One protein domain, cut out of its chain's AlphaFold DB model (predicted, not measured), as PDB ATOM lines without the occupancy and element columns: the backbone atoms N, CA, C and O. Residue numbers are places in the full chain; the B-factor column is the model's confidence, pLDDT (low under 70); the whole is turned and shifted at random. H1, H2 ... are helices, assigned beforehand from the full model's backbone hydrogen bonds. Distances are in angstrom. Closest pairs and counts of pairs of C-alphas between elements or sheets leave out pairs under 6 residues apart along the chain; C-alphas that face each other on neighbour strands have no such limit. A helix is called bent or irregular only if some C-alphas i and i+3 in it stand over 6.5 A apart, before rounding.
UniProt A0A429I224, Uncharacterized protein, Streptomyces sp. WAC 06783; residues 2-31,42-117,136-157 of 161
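What this domain is: This is residues 2 to 31, 42 to 117 and 136 to 157 of the 161 residues of an uncharacterized protein of Streptomyces sp. WAC 06783 (UniProt A0A429I224). A short helix, H2, sits in the middle of a helical body, with H1, H3, H5 and H7 packed round it and H6 meeting H7 at residues 139 to 140. The long helix H1 crosses H2 with its later part, and its residues 2 to 7 stick out as a free arm. The 128 printed residues include seven named helices, H1 to H7 in order, and no named strand; the class is all helix. The whole is compact, with a radius of gyration of the C-alphas of 14.5 A, and spans 49 by 34 by 28 A.

How they stand to each other: Start with H1, residues 2 to 30, whose residues 15 to 27 alone touch the hub, H2, residues 42 to 53. Their closest C-alphas, of Ala 19 and Ala 48, are 4.8 A apart, at a steep tilt of 41 degrees, opposite ways. Next, H3, residues 65 to 72, touches H2 about perpendicular, at 83 degrees, closest at the C-alphas of Leu 50 and Leu 72, 7.4 A. H4, residues 74 to 77, touches no helix. H5, residues 84 to 94, touches H2, closest at the C-alphas of Ala 53 and Gly 91, 4.4 A. H6, residues 104 to 113, only just touches H2, with 3 pairs of C-alphas within 8 A, closest at Thr 46 and Leu 112, 7.6 A. H7, residues 139 to 157, touches H2 about perpendicular, closest at the C-alphas of Ala 43 and Ala 143, 4.6 A. H7 also touches H3 at a shallow tilt of 26 degrees, opposite ways, closest at the C-alphas of Val 69 and His 148, 5.9 A. Every O i to N i+4 pair is within hydrogen-bond range in H2, H3, H5 and H6, against 23 of 25 in H1 and 13 of 15 in H7; H4 is too short for such a pair.

Where its parts are: Find C-alpha 2 at (99.423, 186.791, 150.776); from there H1 runs 43.3 A to C-alpha 30, irregular where C-alphas 26 and 29 are 7.2 A apart. H2 begins at (108.050, 156.891, 133.442) and spans 16.4 A; H5 spans 15.5 A and H6 14.3 A. H7 spans 26.0 A, with a kink of 29 degrees near residue 150, and ends at C-alpha 157, (114.665, 161.410, 111.511).

The domain as a whole: The C-alphas farthest apart, of Ala 2 and Arg 157, are 49.2 A apart. Look for two cuts: residues 32 to 41, with 11.6 A between C-alphas 31 and 42, and residues 118 to 135, with 4.7 A between C-alphas 117 and 136. The link from H2 to H3 is long. Confidence is under 70 at residues 2 to 7 and 75 to 77.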
ATOM      1  N   ALA A   2     100.201 187.992 151.134       55.62
ATOM      2  CA  ALA A   2      99.423 186.791 150.776       55.62
ATOM      3  C   ALA A   2      99.110 186.676 149.265       55.62
ATOM      4  O   ALA A   2      99.205 185.592 148.704       55.62
ATOM      5  N   SER A   3      98.820 187.795 148.585       59.00
ATOM      6  CA  SER A   3      98.508 187.804 147.145       59.00
ATOM      7  C   SER A   3      99.673 187.332 146.270       59.00
ATOM      8  O   SER A   3      99.465 186.573 145.338       59.00
ATOM      9  N   SER A   4     100.911 187.683 146.632       65.00
ATOM     10  CA  SER A   4     102.111 187.298 145.878       65.00
ATOM     11  C   SER A   4     102.463 185.813 145.989       65.00
ATOM     12  O   SER A   4     103.164 185.297 145.128       65.00
ATOM     13  N   VAL A   5     102.027 185.136 147.057       63.38
ATOM     14  CA  VAL A   5     102.248 183.690 147.227       63.38
ATOM     15  C   VAL A   5     101.207 182.917 146.417       63.38
ATOM     16  O   VAL A   5     101.582 182.075 145.614       63.38
ATOM     17  N   ALA A   6      99.928 183.291 146.526       64.94
ATOM     18  CA  ALA A   6      98.848 182.656 145.769       64.94
ATOM     19  C   ALA A   6      99.008 182.814 144.243       64.94
ATOM     20  O   ALA A   6      98.851 181.845 143.506       64.94
ATOM     21  N   GLU A   7      99.390 184.005 143.767       62.38
ATOM     22  CA  GLU A   7      99.679 184.250 142.342       62.38
ATOM     23  C   GLU A   7     100.874 183.423 141.839       62.38
ATOM     24  O   GLU A   7     100.916 183.003 140.681       62.38
ATOM     25  N   ASN A   8     101.858 183.171 142.706       74.44
ATOM     26  CA  ASN A   8     103.014 182.351 142.362       74.44
ATOM     27  C   ASN A   8     102.646 180.859 142.298       74.44
ATOM     28  O   ASN A   8     103.085 180.165 141.382       74.44
ATOM     29  N   ASP A   9     101.797 180.385 143.211       79.69
ATOM     30  CA  ASP A   9     101.307 179.003 143.229       79.69
ATOM     31  C   ASP A   9     100.436 178.695 142.005       79.69
ATOM     32  O   ASP A   9     100.609 177.658 141.360       79.69
ATOM     33  N   GLU A  10      99.539 179.610 141.628       83.38
ATOM     34  CA  GLU A  10      98.691 179.468 140.440       83.38
ATOM     35  C   GLU A  10      99.537 179.402 139.164       83.38
ATOM     36  O   GLU A  10      99.415 178.462 138.376       83.38
ATOM     37  N   ARG A  11     100.511 180.309 139.024       84.38
ATOM     38  CA  ARG A  11     101.461 180.292 137.907       84.38
ATOM     39  C   ARG A  11     102.298 179.010 137.866       84.38
ATOM     40  O   ARG A  11     102.573 178.480 136.787       84.38
ATOM     41  N   CYS A  12     102.734 178.501 139.019       85.50
ATOM     42  CA  CYS A  12     103.464 177.237 139.110       85.50
ATOM     43  C   CYS A  12     102.600 176.052 138.666       85.50
ATOM     44  O   CYS A  12     103.073 175.222 137.884       85.50
ATOM     45  N   ASN A  13     101.340 176.007 139.098       88.50
ATOM     46  CA  ASN A  13     100.384 174.971 138.713       88.50
ATOM     47  C   ASN A  13     100.062 175.011 137.216       88.50
ATOM     48  O   ASN A  13     100.039 173.965 136.566       88.50
ATOM     49  N   GLU A  14      99.879 176.200 136.641       90.56
ATOM     50  CA  GLU A  14      99.652 176.368 135.204       90.56
ATOM     51  C   GLU A  14     100.838 175.869 134.378       90.56
ATOM     52  O   GLU A  14     100.652 175.076 133.451       90.56
ATOM     53  N   ARG A  15     102.066 176.267 134.740       90.19
ATOM     54  CA  ARG A  15     103.280 175.817 134.035       90.19
ATOM     55  C   ARG A  15     103.492 174.314 134.166       90.19
ATOM     56  O   ARG A  15     103.903 173.673 133.200       90.19
ATOM     57  N   TRP A  16     103.205 173.738 135.332       92.88
ATOM     58  CA  TRP A  16     103.259 172.290 135.527       92.88
ATOM     59  C   TRP A  16     102.225 171.564 134.656       92.88
ATOM     60  O   TRP A  16     102.560 170.610 133.949       92.88
ATOM     61  N   ALA A  17     100.982 172.049 134.629       93.19
ATOM     62  CA  ALA A  17      99.932 171.493 133.780       93.19
ATOM     63  C   ALA A  17     100.281 171.602 132.287       93.19
ATOM     64  O   ALA A  17     100.008 170.682 131.514       93.19
ATOM     65  N   GLU A  18     100.904 172.701 131.866       94.50
ATOM     66  CA  GLU A  18     101.386 172.881 130.498       94.50
ATOM     67  C   GLU A  18     102.491 171.877 130.146       94.50
ATOM     68  O   GLU A  18     102.412 171.225 129.103       94.50
ATOM     69  N   ALA A  19     103.466 171.683 131.039       95.38
ATOM     70  CA  ALA A  19     104.527 170.692 130.873       95.38
ATOM     71  C   ALA A  19     103.973 169.263 130.755       95.38
ATOM     72  O   ALA A  19     104.376 168.512 129.863       95.38
ATOM     73  N   LEU A  20     102.984 168.905 131.581       95.25
ATOM     74  CA  LEU A  20     102.294 167.616 131.498       95.25
ATOM     75  C   LEU A  20     101.560 167.439 130.167       95.25
ATOM     76  O   LEU A  20     101.715 166.408 129.511       95.25
ATOM     77  N   ARG A  21     100.784 168.440 129.732       95.94
ATOM     78  CA  ARG A  21     100.068 168.382 128.445       95.94
ATOM     79  C   ARG A  21     101.035 168.278 127.273       95.94
ATOM     80  O   ARG A  21     100.764 167.531 126.332       95.94
ATOM     81  N   ARG A  22     102.149 169.014 127.312       95.44
ATOM     82  CA  ARG A  22     103.185 168.941 126.278       95.44
ATOM     83  C   ARG A  22     103.811 167.555 126.233       95.44
ATOM     84  O   ARG A  22     103.881 166.981 125.151       95.44
ATOM     85  N   SER A  23     104.211 167.024 127.386       96.06
ATOM     86  CA  SER A  23     104.769 165.678 127.518       96.06
ATOM     87  C   SER A  23     103.809 164.619 126.965       96.06
ATOM     88  O   SER A  23     104.185 163.825 126.105       96.06
ATOM     89  N   ALA A  24     102.529 164.678 127.345       94.81
ATOM     90  CA  ALA A  24     101.509 163.764 126.842       94.81
ATOM     91  C   ALA A  24     101.350 163.844 125.313       94.81
ATOM     92  O   ALA A  24     101.380 162.816 124.647       94.81
ATOM     93  N   ARG A  25     101.247 165.053 124.738       95.12
ATOM     94  CA  ARG A  25     101.157 165.244 123.275       95.12
ATOM     95  C   ARG A  25     102.391 164.740 122.527       95.12
ATOM     96  O   ARG A  25     102.270 164.311 121.387       95.12
ATOM     97  N   LEU A  26     103.567 164.840 123.143       94.00
ATOM     98  CA  LEU A  26     104.822 164.371 122.562       94.00
ATOM     99  C   LEU A  26     104.912 162.838 122.554       94.00
ATOM    100  O   LEU A  26     105.506 162.254 121.653       94.00
ATOM    101  N   LEU A  27     104.336 162.185 123.562       93.44
ATOM    102  CA  LEU A  27     104.431 160.738 123.727       93.44
ATOM    103  C   LEU A  27     103.258 159.971 123.105       93.44
ATOM    104  O   LEU A  27     103.440 158.822 122.719       93.44
ATOM    105  N   GLU A  28     102.083 160.588 122.963       93.38
ATOM    106  CA  GLU A  28     100.867 159.967 122.413       93.38
ATOM    107  C   GLU A  28     101.080 159.179 121.101       93.38
ATOM    108  O   GLU A  28     100.687 158.009 121.062       93.38
ATOM    109  N   PRO A  29     101.770 159.698 120.064       92.19
ATOM    110  CA  PRO A  29     101.921 158.964 118.805       92.19
ATOM    111  C   PRO A  29     102.954 157.831 118.864       92.19
ATOM    112  O   PRO A  29     102.997 156.991 117.961       92.19
ATOM    113  N   VAL A  30     103.804 157.810 119.894       90.88
ATOM    114  CA  VAL A  30     104.865 156.808 120.082       90.88
ATOM    115  C   VAL A  30     104.586 155.858 121.247       90.88
ATOM    116  O   VAL A  30     105.381 154.950 121.494       90.88
ATOM    117  N   TRP A  31     103.464 156.039 121.948       88.06
ATOM    118  CA  TRP A  31     103.116 155.239 123.113       88.06
ATOM    119  C   TRP A  31     102.884 153.771 122.717       88.06
ATOM    120  O   TRP A  31     102.107 153.500 121.791       88.06
ATOM    121  N   HIS A  42     107.439 155.757 132.754       91.75
ATOM    122  CA  HIS A  42     108.050 156.891 133.442       91.75
ATOM    123  C   HIS A  42     108.520 158.009 132.499       91.75
ATOM    124  O   HIS A  42     108.970 159.055 132.975       91.75
ATOM    125  N   ALA A  43     108.352 157.856 131.180       92.19
ATOM    126  CA  ALA A  43     108.710 158.881 130.197       92.19
ATOM    127  C   ALA A  43     107.875 160.154 130.354       92.19
ATOM    128  O   ALA A  43     108.427 161.256 130.348       92.19
ATOM    129  N   LEU A  44     106.562 160.018 130.569       94.56
ATOM    130  CA  LEU A  44     105.663 161.163 130.724       94.56
ATOM    131  C   LEU A  44     106.064 162.075 131.891       94.56
ATOM    132  O   LEU A  44     106.299 163.265 131.643       94.56
ATOM    133  N   PRO A  45     106.161 161.580 133.141       94.88
ATOM    134  CA  PRO A  45     106.528 162.441 134.259       94.88
ATOM    135  C   PRO A  45     107.977 162.942 134.166       94.88
ATOM    136  O   PRO A  45     108.243 164.061 134.594       94.88
ATOM    137  N   THR A  46     108.892 162.184 133.554       95.12
ATOM    138  CA  THR A  46     110.287 162.619 133.357       95.12
ATOM    139  C   THR A  46     110.384 163.804 132.397       95.12
ATOM    140  O   THR A  46     110.980 164.825 132.735       95.12
ATOM    141  N   ILE A  47     109.737 163.719 131.229       95.12
ATOM    142  CA  ILE A  47     109.706 164.819 130.253       95.12
ATOM    143  C   ILE A  47     108.953 166.026 130.821       95.12
ATOM    144  O   ILE A  47     109.368 167.162 130.604       95.12
ATOM    145  N   ALA A  48     107.877 165.807 131.582       96.19
ATOM    146  CA  ALA A  48     107.154 166.898 132.227       96.19
ATOM    147  C   ALA A  48     108.023 167.627 133.265       96.19
ATOM    148  O   ALA A  48     108.046 168.855 133.276       96.19
ATOM    149  N   LEU A  49     108.779 166.899 134.097       95.62
ATOM    150  CA  LEU A  49     109.728 167.504 135.037       95.62
ATOM    151  C   LEU A  49     110.834 168.273 134.320       95.62
ATOM    152  O   LEU A  49     111.131 169.391 134.730       95.62
ATOM    153  N   LEU A  50     111.395 167.720 133.242       94.88
ATOM    154  CA  LEU A  50     112.385 168.416 132.419       94.88
ATOM    155  C   LEU A  50     111.824 169.742 131.883       94.88
ATOM    156  O   LEU A  50     112.410 170.797 132.103       94.88
ATOM    157  N   LEU A  51     110.661 169.706 131.229       94.81
ATOM    158  CA  LEU A  51     110.012 170.892 130.661       94.81
ATOM    159  C   LEU A  51     109.634 171.929 131.723       94.81
ATOM    160  O   LEU A  51     109.667 173.132 131.470       94.81
ATOM    161  N   TYR A  52     109.241 171.468 132.908       94.31
ATOM    162  CA  TYR A  52     108.870 172.344 134.004       94.31
ATOM    163  C   TYR A  52     110.091 173.000 134.649       94.31
ATOM    164  O   TYR A  52     110.099 174.219 134.835       94.31
ATOM    165  N   ALA A  53     111.105 172.204 134.991       91.75
ATOM    166  CA  ALA A  53     112.256 172.608 135.791       91.75
ATOM    167  C   ALA A  53     113.353 173.287 134.964       91.75
ATOM    168  O   ALA A  53     114.013 174.199 135.454       91.75
ATOM    169  N   THR A  54     113.547 172.906 133.705       86.69
ATOM    170  CA  THR A  54     114.665 173.415 132.906       86.69
ATOM    171  C   THR A  54     114.244 174.640 132.087       86.69
ATOM    172  O   THR A  54     113.194 174.628 131.442       86.69
ATOM    173  N   PRO A  55     115.020 175.739 132.106       79.88
ATOM    174  CA  PRO A  55     114.765 176.892 131.251       79.88
ATOM    175  C   PRO A  55     115.210 176.593 129.811       79.88
ATOM    176  O   PRO A  55     116.352 176.841 129.439       79.88
ATOM    177  N   LEU A  56     114.296 176.073 128.990       81.44
ATOM    178  CA  LEU A  56     114.539 175.745 127.575       81.44
ATOM    179  C   LEU A  56     114.168 176.900 126.622       81.44
ATOM    180  O   LEU A  56     113.692 176.673 125.516       81.44
ATOM    181  N   GLY A  57     114.339 178.149 127.067       74.44
ATOM    182  CA  GLY A  57     114.023 179.365 126.302       74.44
ATOM    183  C   GLY A  57     112.532 179.719 126.252       74.44
ATOM    184  O   GLY A  57     112.163 180.837 126.605       74.44
ATOM    185  N   ASP A  58     111.680 178.759 125.896       83.75
ATOM    186  CA  ASP A  58     110.236 178.945 125.726       83.75
ATOM    187  C   ASP A  58     109.402 178.376 126.893       83.75
ATOM    188  O   ASP A  58     109.881 177.547 127.678       83.75
ATOM    189  N   PRO A  59     108.123 178.785 127.041       83.94
ATOM    190  CA  PRO A  59     107.189 178.098 127.923       83.94
ATOM    191  C   PRO A  59     107.032 176.620 127.527       83.94
ATOM    192  O   PRO A  59     107.154 176.290 126.342       83.94
ATOM    193  N   PRO A  60     106.707 175.726 128.483       85.00
ATOM    194  CA  PRO A  60     106.693 174.280 128.262       85.00
ATOM    195  C   PRO A  60     105.938 173.827 127.007       85.00
ATOM    196  O   PRO A  60     106.377 172.897 126.336       85.00
ATOM    197  N   GLY A  61     104.826 174.475 126.653       84.25
ATOM    198  CA  GLY A  61     104.006 174.115 125.497       84.25
ATOM    199  C   GLY A  61     104.652 174.389 124.139       84.25
ATOM    200  O   GLY A  61     104.256 173.761 123.154       84.25
ATOM    201  N   PHE A  62     105.647 175.276 124.086       87.12
ATOM    202  CA  PHE A  62     106.244 175.788 122.849       87.12
ATOM    203  C   PHE A  62     107.672 175.306 122.604       87.12
ATOM    204  O   PHE A  62     108.156 175.440 121.485       87.12
ATOM    205  N   VAL A  63     108.308 174.671 123.596       89.75
ATOM    206  CA  VAL A  63     109.677 174.154 123.462       89.75
ATOM    207  C   VAL A  63     109.801 173.229 122.232       89.75
ATOM    208  O   VAL A  63     109.027 172.257 122.112       89.75
ATOM    209  N   PRO A  64     110.754 173.495 121.317       92.31
ATOM    210  CA  PRO A  64     111.028 172.645 120.163       92.31
ATOM    211  C   PRO A  64     111.404 171.214 120.557       92.31
ATOM    212  O   PRO A  64     112.114 170.975 121.530       92.31
ATOM    213  N   VAL A  65     110.972 170.225 119.765       91.56
ATOM    214  CA  VAL A  65     111.254 168.805 120.061       91.56
ATOM    215  C   VAL A  65     112.756 168.509 120.066       91.56
ATOM    216  O   VAL A  65     113.209 167.708 120.877       91.56
ATOM    217  N   ALA A  66     113.531 169.169 119.201       91.00
ATOM    218  CA  ALA A  66     114.984 169.021 119.162       91.00
ATOM    219  C   ALA A  66     115.645 169.430 120.491       91.00
ATOM    220  O   ALA A  66     116.528 168.720 120.978       91.00
ATOM    221  N   ASP A  67     115.162 170.505 121.114       91.50
ATOM    222  CA  ASP A  67     115.683 170.991 122.393       91.50
ATOM    223  C   ASP A  67     115.291 170.054 123.536       91.50
ATOM    224  O   ASP A  67     116.115 169.750 124.395       91.50
ATOM    225  N   ILE A  68     114.070 169.504 123.505       91.94
ATOM    226  CA  ILE A  68     113.621 168.484 124.468       91.94
ATOM    227  C   ILE A  68     114.501 167.232 124.378       91.94
ATOM    228  O   ILE A  68     114.959 166.730 125.399       91.94
ATOM    229  N   VAL A  69     114.747 166.725 123.166       91.25
ATOM    230  CA  VAL A  69     115.582 165.531 122.949       91.25
ATOM    231  C   VAL A  69     117.015 165.776 123.416       91.25
ATOM    232  O   VAL A  69     117.568 164.940 124.123       91.25
ATOM    233  N   THR A  70     117.585 166.938 123.094       89.19
ATOM    234  CA  THR A  70     118.931 167.322 123.544       89.19
ATOM    235  C   THR A  70     119.004 167.392 125.069       89.19
ATOM    236  O   THR A  70     119.926 166.851 125.677       89.19
ATOM    237  N   ALA A  71     118.002 168.004 125.700       88.94
ATOM    238  CA  ALA A  71     117.953 168.173 127.145       88.94
ATOM    239  C   ALA A  71     117.631 166.879 127.914       88.94
ATOM    240  O   ALA A  71     117.954 166.798 129.094       88.94
ATOM    241  N   LEU A  72     117.032 165.860 127.280       87.38
ATOM    242  CA  LEU A  72     116.825 164.536 127.889       87.38
ATOM    243  C   LEU A  72     118.137 163.781 128.107       87.38
ATOM    244  O   LEU A  72     118.262 163.015 129.060       87.38
ATOM    245  N   THR A  73     119.120 163.998 127.241       80.94
ATOM    246  CA  THR A  73     120.415 163.313 127.281       80.94
ATOM    247  C   THR A  73     121.556 164.326 127.270       80.94
ATOM    248  O   THR A  73     122.340 164.358 126.318       80.94
ATOM    249  N   PRO A  74     121.699 165.143 128.332       70.19
ATOM    250  CA  PRO A  74     122.755 166.150 128.398       70.19
ATOM    251  C   PRO A  74     124.142 165.503 128.296       70.19
ATOM    252  O   PRO A  74     125.016 166.042 127.632       70.19
ATOM    253  N   HIS A  75     124.299 164.289 128.831       65.25
ATOM    254  CA  HIS A  75     125.527 163.499 128.745       65.25
ATOM    255  C   HIS A  75     125.897 163.048 127.317       65.25
ATOM    256  O   HIS A  75     127.058 162.742 127.062       65.25
ATOM    257  N   LEU A  76     124.941 162.981 126.377       64.81
ATOM    258  CA  LEU A  76     125.244 162.711 124.964       64.81
ATOM    259  C   LEU A  76     125.762 163.965 124.250       64.81
ATOM    260  O   LEU A  76     126.557 163.844 123.320       64.81
ATOM    261  N   ALA A  77     125.317 165.152 124.671       67.12
ATOM    262  CA  ALA A  77     125.796 166.426 124.139       67.12
ATOM    263  C   ALA A  77     127.137 166.844 124.770       67.12
ATOM    264  O   ALA A  77     128.005 167.372 124.078       67.12
ATOM    265  N   ASP A  78     127.313 166.571 126.064       73.62
ATOM    266  CA  ASP A  78     128.528 166.812 126.836       73.62
ATOM    267  C   ASP A  78     128.728 165.680 127.862       73.62
ATOM    268  O   ASP A  78     128.100 165.693 128.925       73.62
ATOM    269  N   PRO A  79     129.611 164.702 127.589       70.75
ATOM    270  CA  PRO A  79     129.898 163.600 128.509       70.75
ATOM    271  C   PRO A  79     130.447 164.030 129.878       70.75
ATOM    272  O   PRO A  79     130.422 163.229 130.811       70.75
ATOM    273  N   GLY A  80     130.960 165.260 130.008       71.88
ATOM    274  CA  GLY A  80     131.387 165.850 131.281       71.88
ATOM    275  C   GLY A  80     130.298 166.665 131.988       71.88
ATOM    276  O   GLY A  80     130.526 167.151 133.097       71.88
ATOM    277  N   GLY A  81     129.133 166.826 131.356       75.19
ATOM    278  CA  GLY A  81     128.013 167.603 131.863       75.19
ATOM    279  C   GLY A  81     127.284 166.937 133.038       75.19
ATOM    280  O   GLY A  81     127.425 165.733 133.281       75.19
ATOM    281  N   PRO A  82     126.476 167.706 133.789       83.69
ATOM    282  CA  PRO A  82     125.700 167.163 134.896       83.69
ATOM    283  C   PRO A  82     124.648 166.158 134.394       83.69
ATOM    284  O   PRO A  82     124.075 166.336 133.313       83.69
ATOM    285  N   PRO A  83     124.339 165.108 135.176       86.50
ATOM    286  CA  PRO A  83     123.278 164.174 134.826       86.50
ATOM    287  C   PRO A  83     121.912 164.873 134.872       86.50
ATOM    288  O   PRO A  83     121.704 165.811 135.644       86.50
ATOM    289  N   LEU A  84     120.944 164.359 134.104       90.00
ATOM    290  CA  LEU A  84     119.602 164.947 133.980       90.00
ATOM    291  C   LEU A  84     118.944 165.224 135.343       90.00
ATOM    292  O   LEU A  84     118.351 166.284 135.549       90.00
ATOM    293  N   LYS A  85     119.087 164.294 136.295       92.31
ATOM    294  CA  LYS A  85     118.550 164.443 137.654       92.31
ATOM    295  C   LYS A  85     119.043 165.713 138.352       92.31
ATOM    296  O   LYS A  85     118.267 166.345 139.063       92.31
ATOM    297  N   ASP A  86     120.304 166.093 138.146       91.69
ATOM    298  CA  ASP A  86     120.916 167.241 138.812       91.69
ATOM    299  C   ASP A  86     120.495 168.543 138.121       91.69
ATOM    300  O   ASP A  86     120.203 169.527 138.800       91.69
ATOM    301  N   THR A  87     120.334 168.526 136.793       91.44
ATOM    302  CA  THR A  87     119.733 169.635 136.036       91.44
ATOM    303  C   THR A  87     118.291 169.905 136.471       91.44
ATOM    304  O   THR A  87     117.928 171.053 136.730       91.44
ATOM    305  N   ILE A  88     117.466 168.858 136.598       93.44
ATOM    306  CA  ILE A  88     116.078 168.988 137.067       93.44
ATOM    307  C   ILE A  88     116.060 169.473 138.519       93.44
ATOM    308  O   ILE A  88     115.328 170.409 138.832       93.44
ATOM    309  N   ARG A  89     116.894 168.898 139.398       94.12
ATOM    310  CA  ARG A  89     117.014 169.324 140.801       94.12
ATOM    311  C   ARG A  89     117.312 170.818 140.911       94.12
ATOM    312  O   ARG A  89     116.600 171.521 141.622       94.12
ATOM    313  N   ALA A  90     118.335 171.298 140.205       92.25
ATOM    314  CA  ALA A  90     118.718 172.706 140.222       92.25
ATOM    315  C   ALA A  90     117.563 173.606 139.755       92.25
ATOM    316  O   ALA A  90     117.215 174.569 140.434       92.25
ATOM    317  N   GLY A  91     116.897 173.235 138.657       91.75
ATOM    318  CA  GLY A  91     115.769 173.992 138.113       91.75
ATOM    319  C   GLY A  91     114.537 174.051 139.026       91.75
ATOM    320  O   GLY A  91     113.813 175.053 139.028       91.75
ATOM    321  N   LEU A  92     114.300 173.001 139.821       92.31
ATOM    322  CA  LEU A  92     113.252 172.970 140.848       92.31
ATOM    323  C   LEU A  92     113.595 173.881 142.034       92.31
ATOM    324  O   LEU A  92     112.747 174.669 142.452       92.31
ATOM    325  N   ILE A  93     114.843 173.846 142.510       91.94
ATOM    326  CA  ILE A  93     115.327 174.720 143.593       91.94
ATOM    327  C   ILE A  93     115.260 176.197 143.177       91.94
ATOM    328  O   ILE A  93     114.787 177.038 143.942       91.94
ATOM    329  N   GLU A  94     115.661 176.531 141.945       90.25
ATOM    330  CA  GLU A  94     115.538 177.893 141.396       90.25
ATOM    331  C   GLU A  94     114.087 178.390 141.385       90.25
ATOM    332  O   GLU A  94     113.818 179.573 141.608       90.25
ATOM    333  N   ARG A  95     113.133 177.474 141.186       87.56
ATOM    334  CA  ARG A  95     111.687 177.733 141.244       87.56
ATOM    335  C   ARG A  95     111.112 177.710 142.657       87.56
ATOM    336  O   ARG A  95     109.899 177.807 142.797       87.56
ATOM    337  N   ARG A  96     111.968 177.656 143.684       88.81
ATOM    338  CA  ARG A  96     111.600 177.653 145.108       88.81
ATOM    339  C   ARG A  96     110.865 176.393 145.569       88.81
ATOM    340  O   ARG A  96     110.183 176.452 146.585       88.81
ATOM    341  N   HIS A  97     111.025 175.268 144.868       89.19
ATOM    342  CA  HIS A  97     110.575 173.979 145.397       89.19
ATOM    343  C   HIS A  97     111.552 173.476 146.449       89.19
ATOM    344  O   HIS A  97     112.761 173.432 146.205       89.19
ATOM    345  N   ASP A  98     111.009 173.074 147.592       88.50
ATOM    346  CA  ASP A  98     111.715 172.258 148.568       88.50
ATOM    347  C   ASP A  98     111.585 170.786 148.145       88.50
ATOM    348  O   ASP A  98     110.493 170.309 147.852       88.50
ATOM    349  N   LEU A  99     112.705 170.073 148.038       88.62
ATOM    350  CA  LEU A  99     112.731 168.660 147.631       88.62
ATOM    351  C   LEU A  99     112.818 167.706 148.828       88.62
ATOM    352  O   LEU A  99     112.771 166.482 148.656       88.62
ATOM    353  N   ASP A 100     112.916 168.260 150.033       88.06
ATOM    354  CA  ASP A 100     112.857 167.522 151.288       88.06
ATOM    355  C   ASP A 100     111.438 167.541 151.884       88.06
ATOM    356  O   ASP A 100     111.142 166.764 152.789       88.06
ATOM    357  N   ASP A 101     110.521 168.336 151.321       88.81
ATOM    358  CA  ASP A 101     109.125 168.404 151.754       88.81
ATOM    359  C   ASP A 101     108.274 167.195 151.305       88.81
ATOM    360  O   ASP A 101     108.716 166.324 150.547       88.81
ATOM    361  N   ASP A 102     107.021 167.150 151.763       88.00
ATOM    362  CA  ASP A 102     106.031 166.126 151.394       88.00
ATOM    363  C   ASP A 102     105.159 166.531 150.191       88.00
ATOM    364  O   ASP A 102     104.087 165.961 149.959       88.00
ATOM    365  N   SER A 103     105.587 167.511 149.387       88.25
ATOM    366  CA  SER A 103     104.832 167.919 148.204       88.25
ATOM    367  C   SER A 103     104.760 166.792 147.170       88.25
ATOM    368  O   SER A 103     105.623 165.908 147.073       88.25
ATOM    369  N   ALA A 104     103.714 166.827 146.341       89.56
ATOM    370  CA  ALA A 104     103.535 165.853 145.268       89.56
ATOM    371  C   ALA A 104     104.698 165.888 144.260       89.56
ATOM    372  O   ALA A 104     105.095 164.846 143.736       89.56
ATOM    373  N   LEU A 105     105.262 167.074 144.011       90.56
ATOM    374  CA  LEU A 105     106.370 167.259 143.080       90.56
ATOM    375  C   LEU A 105     107.680 166.715 143.662       90.56
ATOM    376  O   LEU A 105     108.377 165.963 142.978       90.56
ATOM    377  N   SER A 106     107.971 167.020 144.927       90.44
ATOM    378  CA  SER A 106     109.105 166.455 145.665       90.44
ATOM    379  C   SER A 106     109.043 164.925 145.702       90.44
ATOM    380  O   SER A 106     109.984 164.234 145.302       90.44
ATOM    381  N   SER A 107     107.879 164.371 146.051       93.56
ATOM    382  CA  SER A 107     107.646 162.924 146.067       93.56
ATOM    383  C   SER A 107     107.821 162.281 144.688       93.56
ATOM    384  O   SER A 107     108.419 161.207 144.582       93.56
ATOM    385  N   LEU A 108     107.355 162.938 143.620       94.44
ATOM    386  CA  LEU A 108     107.558 162.477 142.246       94.44
ATOM    387  C   LEU A 108     109.043 162.474 141.868       94.44
ATOM    388  O   LEU A 108     109.537 161.477 141.340       94.44
ATOM    389  N   PHE A 109     109.759 163.562 142.155       94.88
ATOM    390  CA  PHE A 109     111.186 163.676 141.868       94.88
ATOM    391  C   PHE A 109     111.996 162.614 142.624       94.88
ATOM    392  O   PHE A 109     112.806 161.907 142.017       94.88
ATOM    393  N   ARG A 110     111.729 162.426 143.923       94.56
ATOM    394  CA  ARG A 110     112.355 161.371 144.735       94.56
ATOM    395  C   ARG A 110     112.070 159.985 144.170       94.56
ATOM    396  O   ARG A 110     112.997 159.205 143.998       94.56
ATOM    397  N   ARG A 111     110.817 159.691 143.807       93.38
ATOM    398  CA  ARG A 111     110.442 158.395 143.218       93.38
ATOM    399  C   ARG A 111     111.201 158.108 141.923       93.38
ATOM    400  O   ARG A 111     111.627 156.977 141.718       93.38
ATOM    401  N   LEU A 112     111.345 159.103 141.051       93.38
ATOM    402  CA  LEU A 112     111.993 158.915 139.751       93.38
ATOM    403  C   LEU A 112     113.514 158.787 139.848       93.38
ATOM    404  O   LEU A 112     114.115 158.120 139.009       93.38
ATOM    405  N   THR A 113     114.125 159.418 140.850       94.38
ATOM    406  CA  THR A 113     115.586 159.475 141.016       94.38
ATOM    407  C   THR A 113     116.129 158.494 142.051       94.38
ATOM    408  O   THR A 113     117.344 158.302 142.132       94.38
ATOM    409  N   ALA A 114     115.254 157.851 142.827       93.62
ATOM    410  CA  ALA A 114     115.629 156.778 143.731       93.62
ATOM    411  C   ALA A 114     116.230 155.611 142.939       93.62
ATOM    412  O   ALA A 114     115.642 155.118 141.974       93.62
ATOM    413  N   TYR A 115     117.410 155.172 143.371       90.94
ATOM    414  CA  TYR A 115     118.047 153.992 142.811       90.94
ATOM    415  C   TYR A 115     117.240 152.744 143.172       90.94
ATOM    416  O   TYR A 115     116.929 152.512 144.342       90.94
ATOM    417  N   GLN A 116     116.940 151.936 142.165       86.56
ATOM    418  CA  GLN A 116     116.300 150.640 142.308       86.56
ATOM    419  C   GLN A 116     117.316 149.554 141.948       86.56
ATOM    420  O   GLN A 116     117.898 149.614 140.857       86.56
ATOM    421  N   PRO A 117     117.559 148.577 142.840       83.62
ATOM    422  CA  PRO A 117     118.490 147.496 142.560       83.62
ATOM    423  C   PRO A 117     117.977 146.632 141.399       83.62
ATOM    424  O   PRO A 117     116.760 146.543 141.210       83.62
ATOM    425  N   GLY A 136     118.438 147.450 136.948       81.38
ATOM    426  CA  GLY A 136     118.894 148.367 137.985       81.38
ATOM    427  C   GLY A 136     119.040 149.795 137.460       81.38
ATOM    428  O   GLY A 136     119.100 150.025 136.256       81.38
ATOM    429  N   GLY A 137     119.104 150.764 138.373       87.38
ATOM    430  CA  GLY A 137     119.225 152.185 138.032       87.38
ATOM    431  C   GLY A 137     118.046 153.006 138.537       87.38
ATOM    432  O   GLY A 137     117.346 152.593 139.461       87.38
ATOM    433  N   THR A 138     117.836 154.192 137.970       92.06
ATOM    434  CA  THR A 138     116.698 155.051 138.329       92.06
ATOM    435  C   THR A 138     115.592 154.958 137.279       92.06
ATOM    436  O   THR A 138     115.847 154.686 136.105       92.06
ATOM    437  N   LEU A 139     114.343 155.208 137.680       91.31
ATOM    438  CA  LEU A 139     113.218 155.242 136.736       91.31
ATOM    439  C   LEU A 139     113.375 156.371 135.710       91.31
ATOM    440  O   LEU A 139     112.923 156.237 134.576       91.31
ATOM    441  N   MET A 140     114.012 157.474 136.112       92.81
ATOM    442  CA  MET A 140     114.348 158.588 135.232       92.81
ATOM    443  C   MET A 140     115.322 158.160 134.132       92.81
ATOM    444  O   MET A 140     115.084 158.471 132.968       92.81
ATOM    445  N   ASP A 141     116.378 157.422 134.475       89.75
ATOM    446  CA  ASP A 141     117.365 156.967 133.489       89.75
ATOM    447  C   ASP A 141     116.722 156.000 132.487       89.75
ATOM    448  O   ASP A 141     116.826 156.202 131.280       89.75
ATOM    449  N   ALA A 142     115.943 155.027 132.968       88.56
ATOM    450  CA  ALA A 142     115.229 154.095 132.095       88.56
ATOM    451  C   ALA A 142     114.201 154.794 131.185       88.56
ATOM    452  O   ALA A 142     114.040 154.443 130.013       88.56
ATOM    453  N   ALA A 143     113.516 155.815 131.707       90.44
ATOM    454  CA  ALA A 143     112.616 156.651 130.923       90.44
ATOM    455  C   ALA A 143     113.357 157.388 129.801       90.44
ATOM    456  O   ALA A 143     112.852 157.456 128.678       90.44
ATOM    457  N   VAL A 144     114.548 157.923 130.085       91.00
ATOM    458  CA  VAL A 144     115.402 158.612 129.105       91.00
ATOM    459  C   VAL A 144     115.920 157.643 128.047       91.00
ATOM    460  O   VAL A 144     115.815 157.946 126.856       91.00
ATOM    461  N   GLU A 145     116.418 156.475 128.455       89.31
ATOM    462  CA  GLU A 145     116.912 155.430 127.551       89.31
ATOM    463  C   GLU A 145     115.855 155.006 126.531       89.31
ATOM    464  O   GLU A 145     116.171 154.777 125.362       89.31
ATOM    465  N   TRP A 146     114.585 154.958 126.940       90.06
ATOM    466  CA  TRP A 146     113.481 154.690 126.026       90.06
ATOM    467  C   TRP A 146     113.068 155.925 125.209       90.06
ATOM    468  O   TRP A 146     112.903 155.841 123.985       90.06
ATOM    469  N   ALA A 147     112.883 157.079 125.859       91.44
ATOM    470  CA  ALA A 147     112.310 158.269 125.232       91.44
ATOM    471  C   ALA A 147     113.241 158.878 124.179       91.44
ATOM    472  O   ALA A 147     112.780 159.227 123.090       91.44
ATOM    473  N   HIS A 148     114.543 158.974 124.457       91.25
ATOM    474  CA  HIS A 148     115.510 159.617 123.566       91.25
ATOM    475  C   HIS A 148     115.530 159.006 122.147       91.25
ATOM    476  O   HIS A 148     115.243 159.729 121.182       91.25
ATOM    477  N   PRO A 149     115.806 157.697 121.955       89.38
ATOM    478  CA  PRO A 149     115.823 157.105 120.616       89.38
ATOM    479  C   PRO A 149     114.434 157.093 119.963       89.38
ATOM    480  O   PRO A 149     114.328 157.272 118.745       89.38
ATOM    481  N   THR A 150     113.368 156.922 120.749       91.12
ATOM    482  CA  THR A 150     111.984 156.882 120.256       91.12
ATOM    483  C   THR A 150     111.565 158.223 119.657       91.12
ATOM    484  O   THR A 150     111.118 158.283 118.506       91.12
ATOM    485  N   LEU A 151     111.774 159.313 120.399       92.50
ATOM    486  CA  LEU A 151     111.455 160.670 119.959       92.50
ATOM    487  C   LEU A 151     112.345 161.107 118.796       92.50
ATOM    488  O   LEU A 151     111.838 161.636 117.807       92.50
ATOM    489  N   THR A 152     113.646 160.808 118.858       91.12
ATOM    490  CA  THR A 152     114.586 161.095 117.764       91.12
ATOM    491  C   THR A 152     114.135 160.437 116.462       91.12
ATOM    492  O   THR A 152     114.049 161.086 115.416       91.12
ATOM    493  N   ARG A 153     113.788 159.145 116.507       91.62
ATOM    494  CA  ARG A 153     113.354 158.398 115.321       91.62
ATOM    495  C   ARG A 153     112.031 158.914 114.759       91.62
ATOM    496  O   ARG A 153     111.885 158.950 113.539       91.62
ATOM    497  N   HIS A 154     111.075 159.268 115.616       92.56
ATOM    498  CA  HIS A 154     109.752 159.706 115.176       92.56
ATOM    499  C   HIS A 154     109.755 161.144 114.638       92.56
ATOM    500  O   HIS A 154     109.219 161.384 113.556       92.56
ATOM    501  N   TYR A 155     110.376 162.080 115.363       92.12
ATOM    502  CA  TYR A 155     110.254 163.518 115.106       92.12
ATOM    503  C   TYR A 155     111.437 164.140 114.366       92.12
ATOM    504  O   TYR A 155     111.235 165.105 113.638       92.12
ATOM    505  N   LEU A 156     112.659 163.626 114.544       88.81
ATOM    506  CA  LEU A 156     113.866 164.257 113.988       88.81
ATOM    507  C   LEU A 156     114.375 163.538 112.734       88.81
ATOM    508  O   LEU A 156     114.867 164.172 111.807       88.81
ATOM    509  N   ARG A 157     114.212 162.212 112.662       79.62
ATOM    510  CA  ARG A 157     114.665 161.410 111.511       79.62
ATOM    511  C   ARG A 157     113.706 161.442 110.313       79.62
ATOM    512  O   ARG A 157     114.112 161.105 109.209       79.62
TER     513      ARG A 157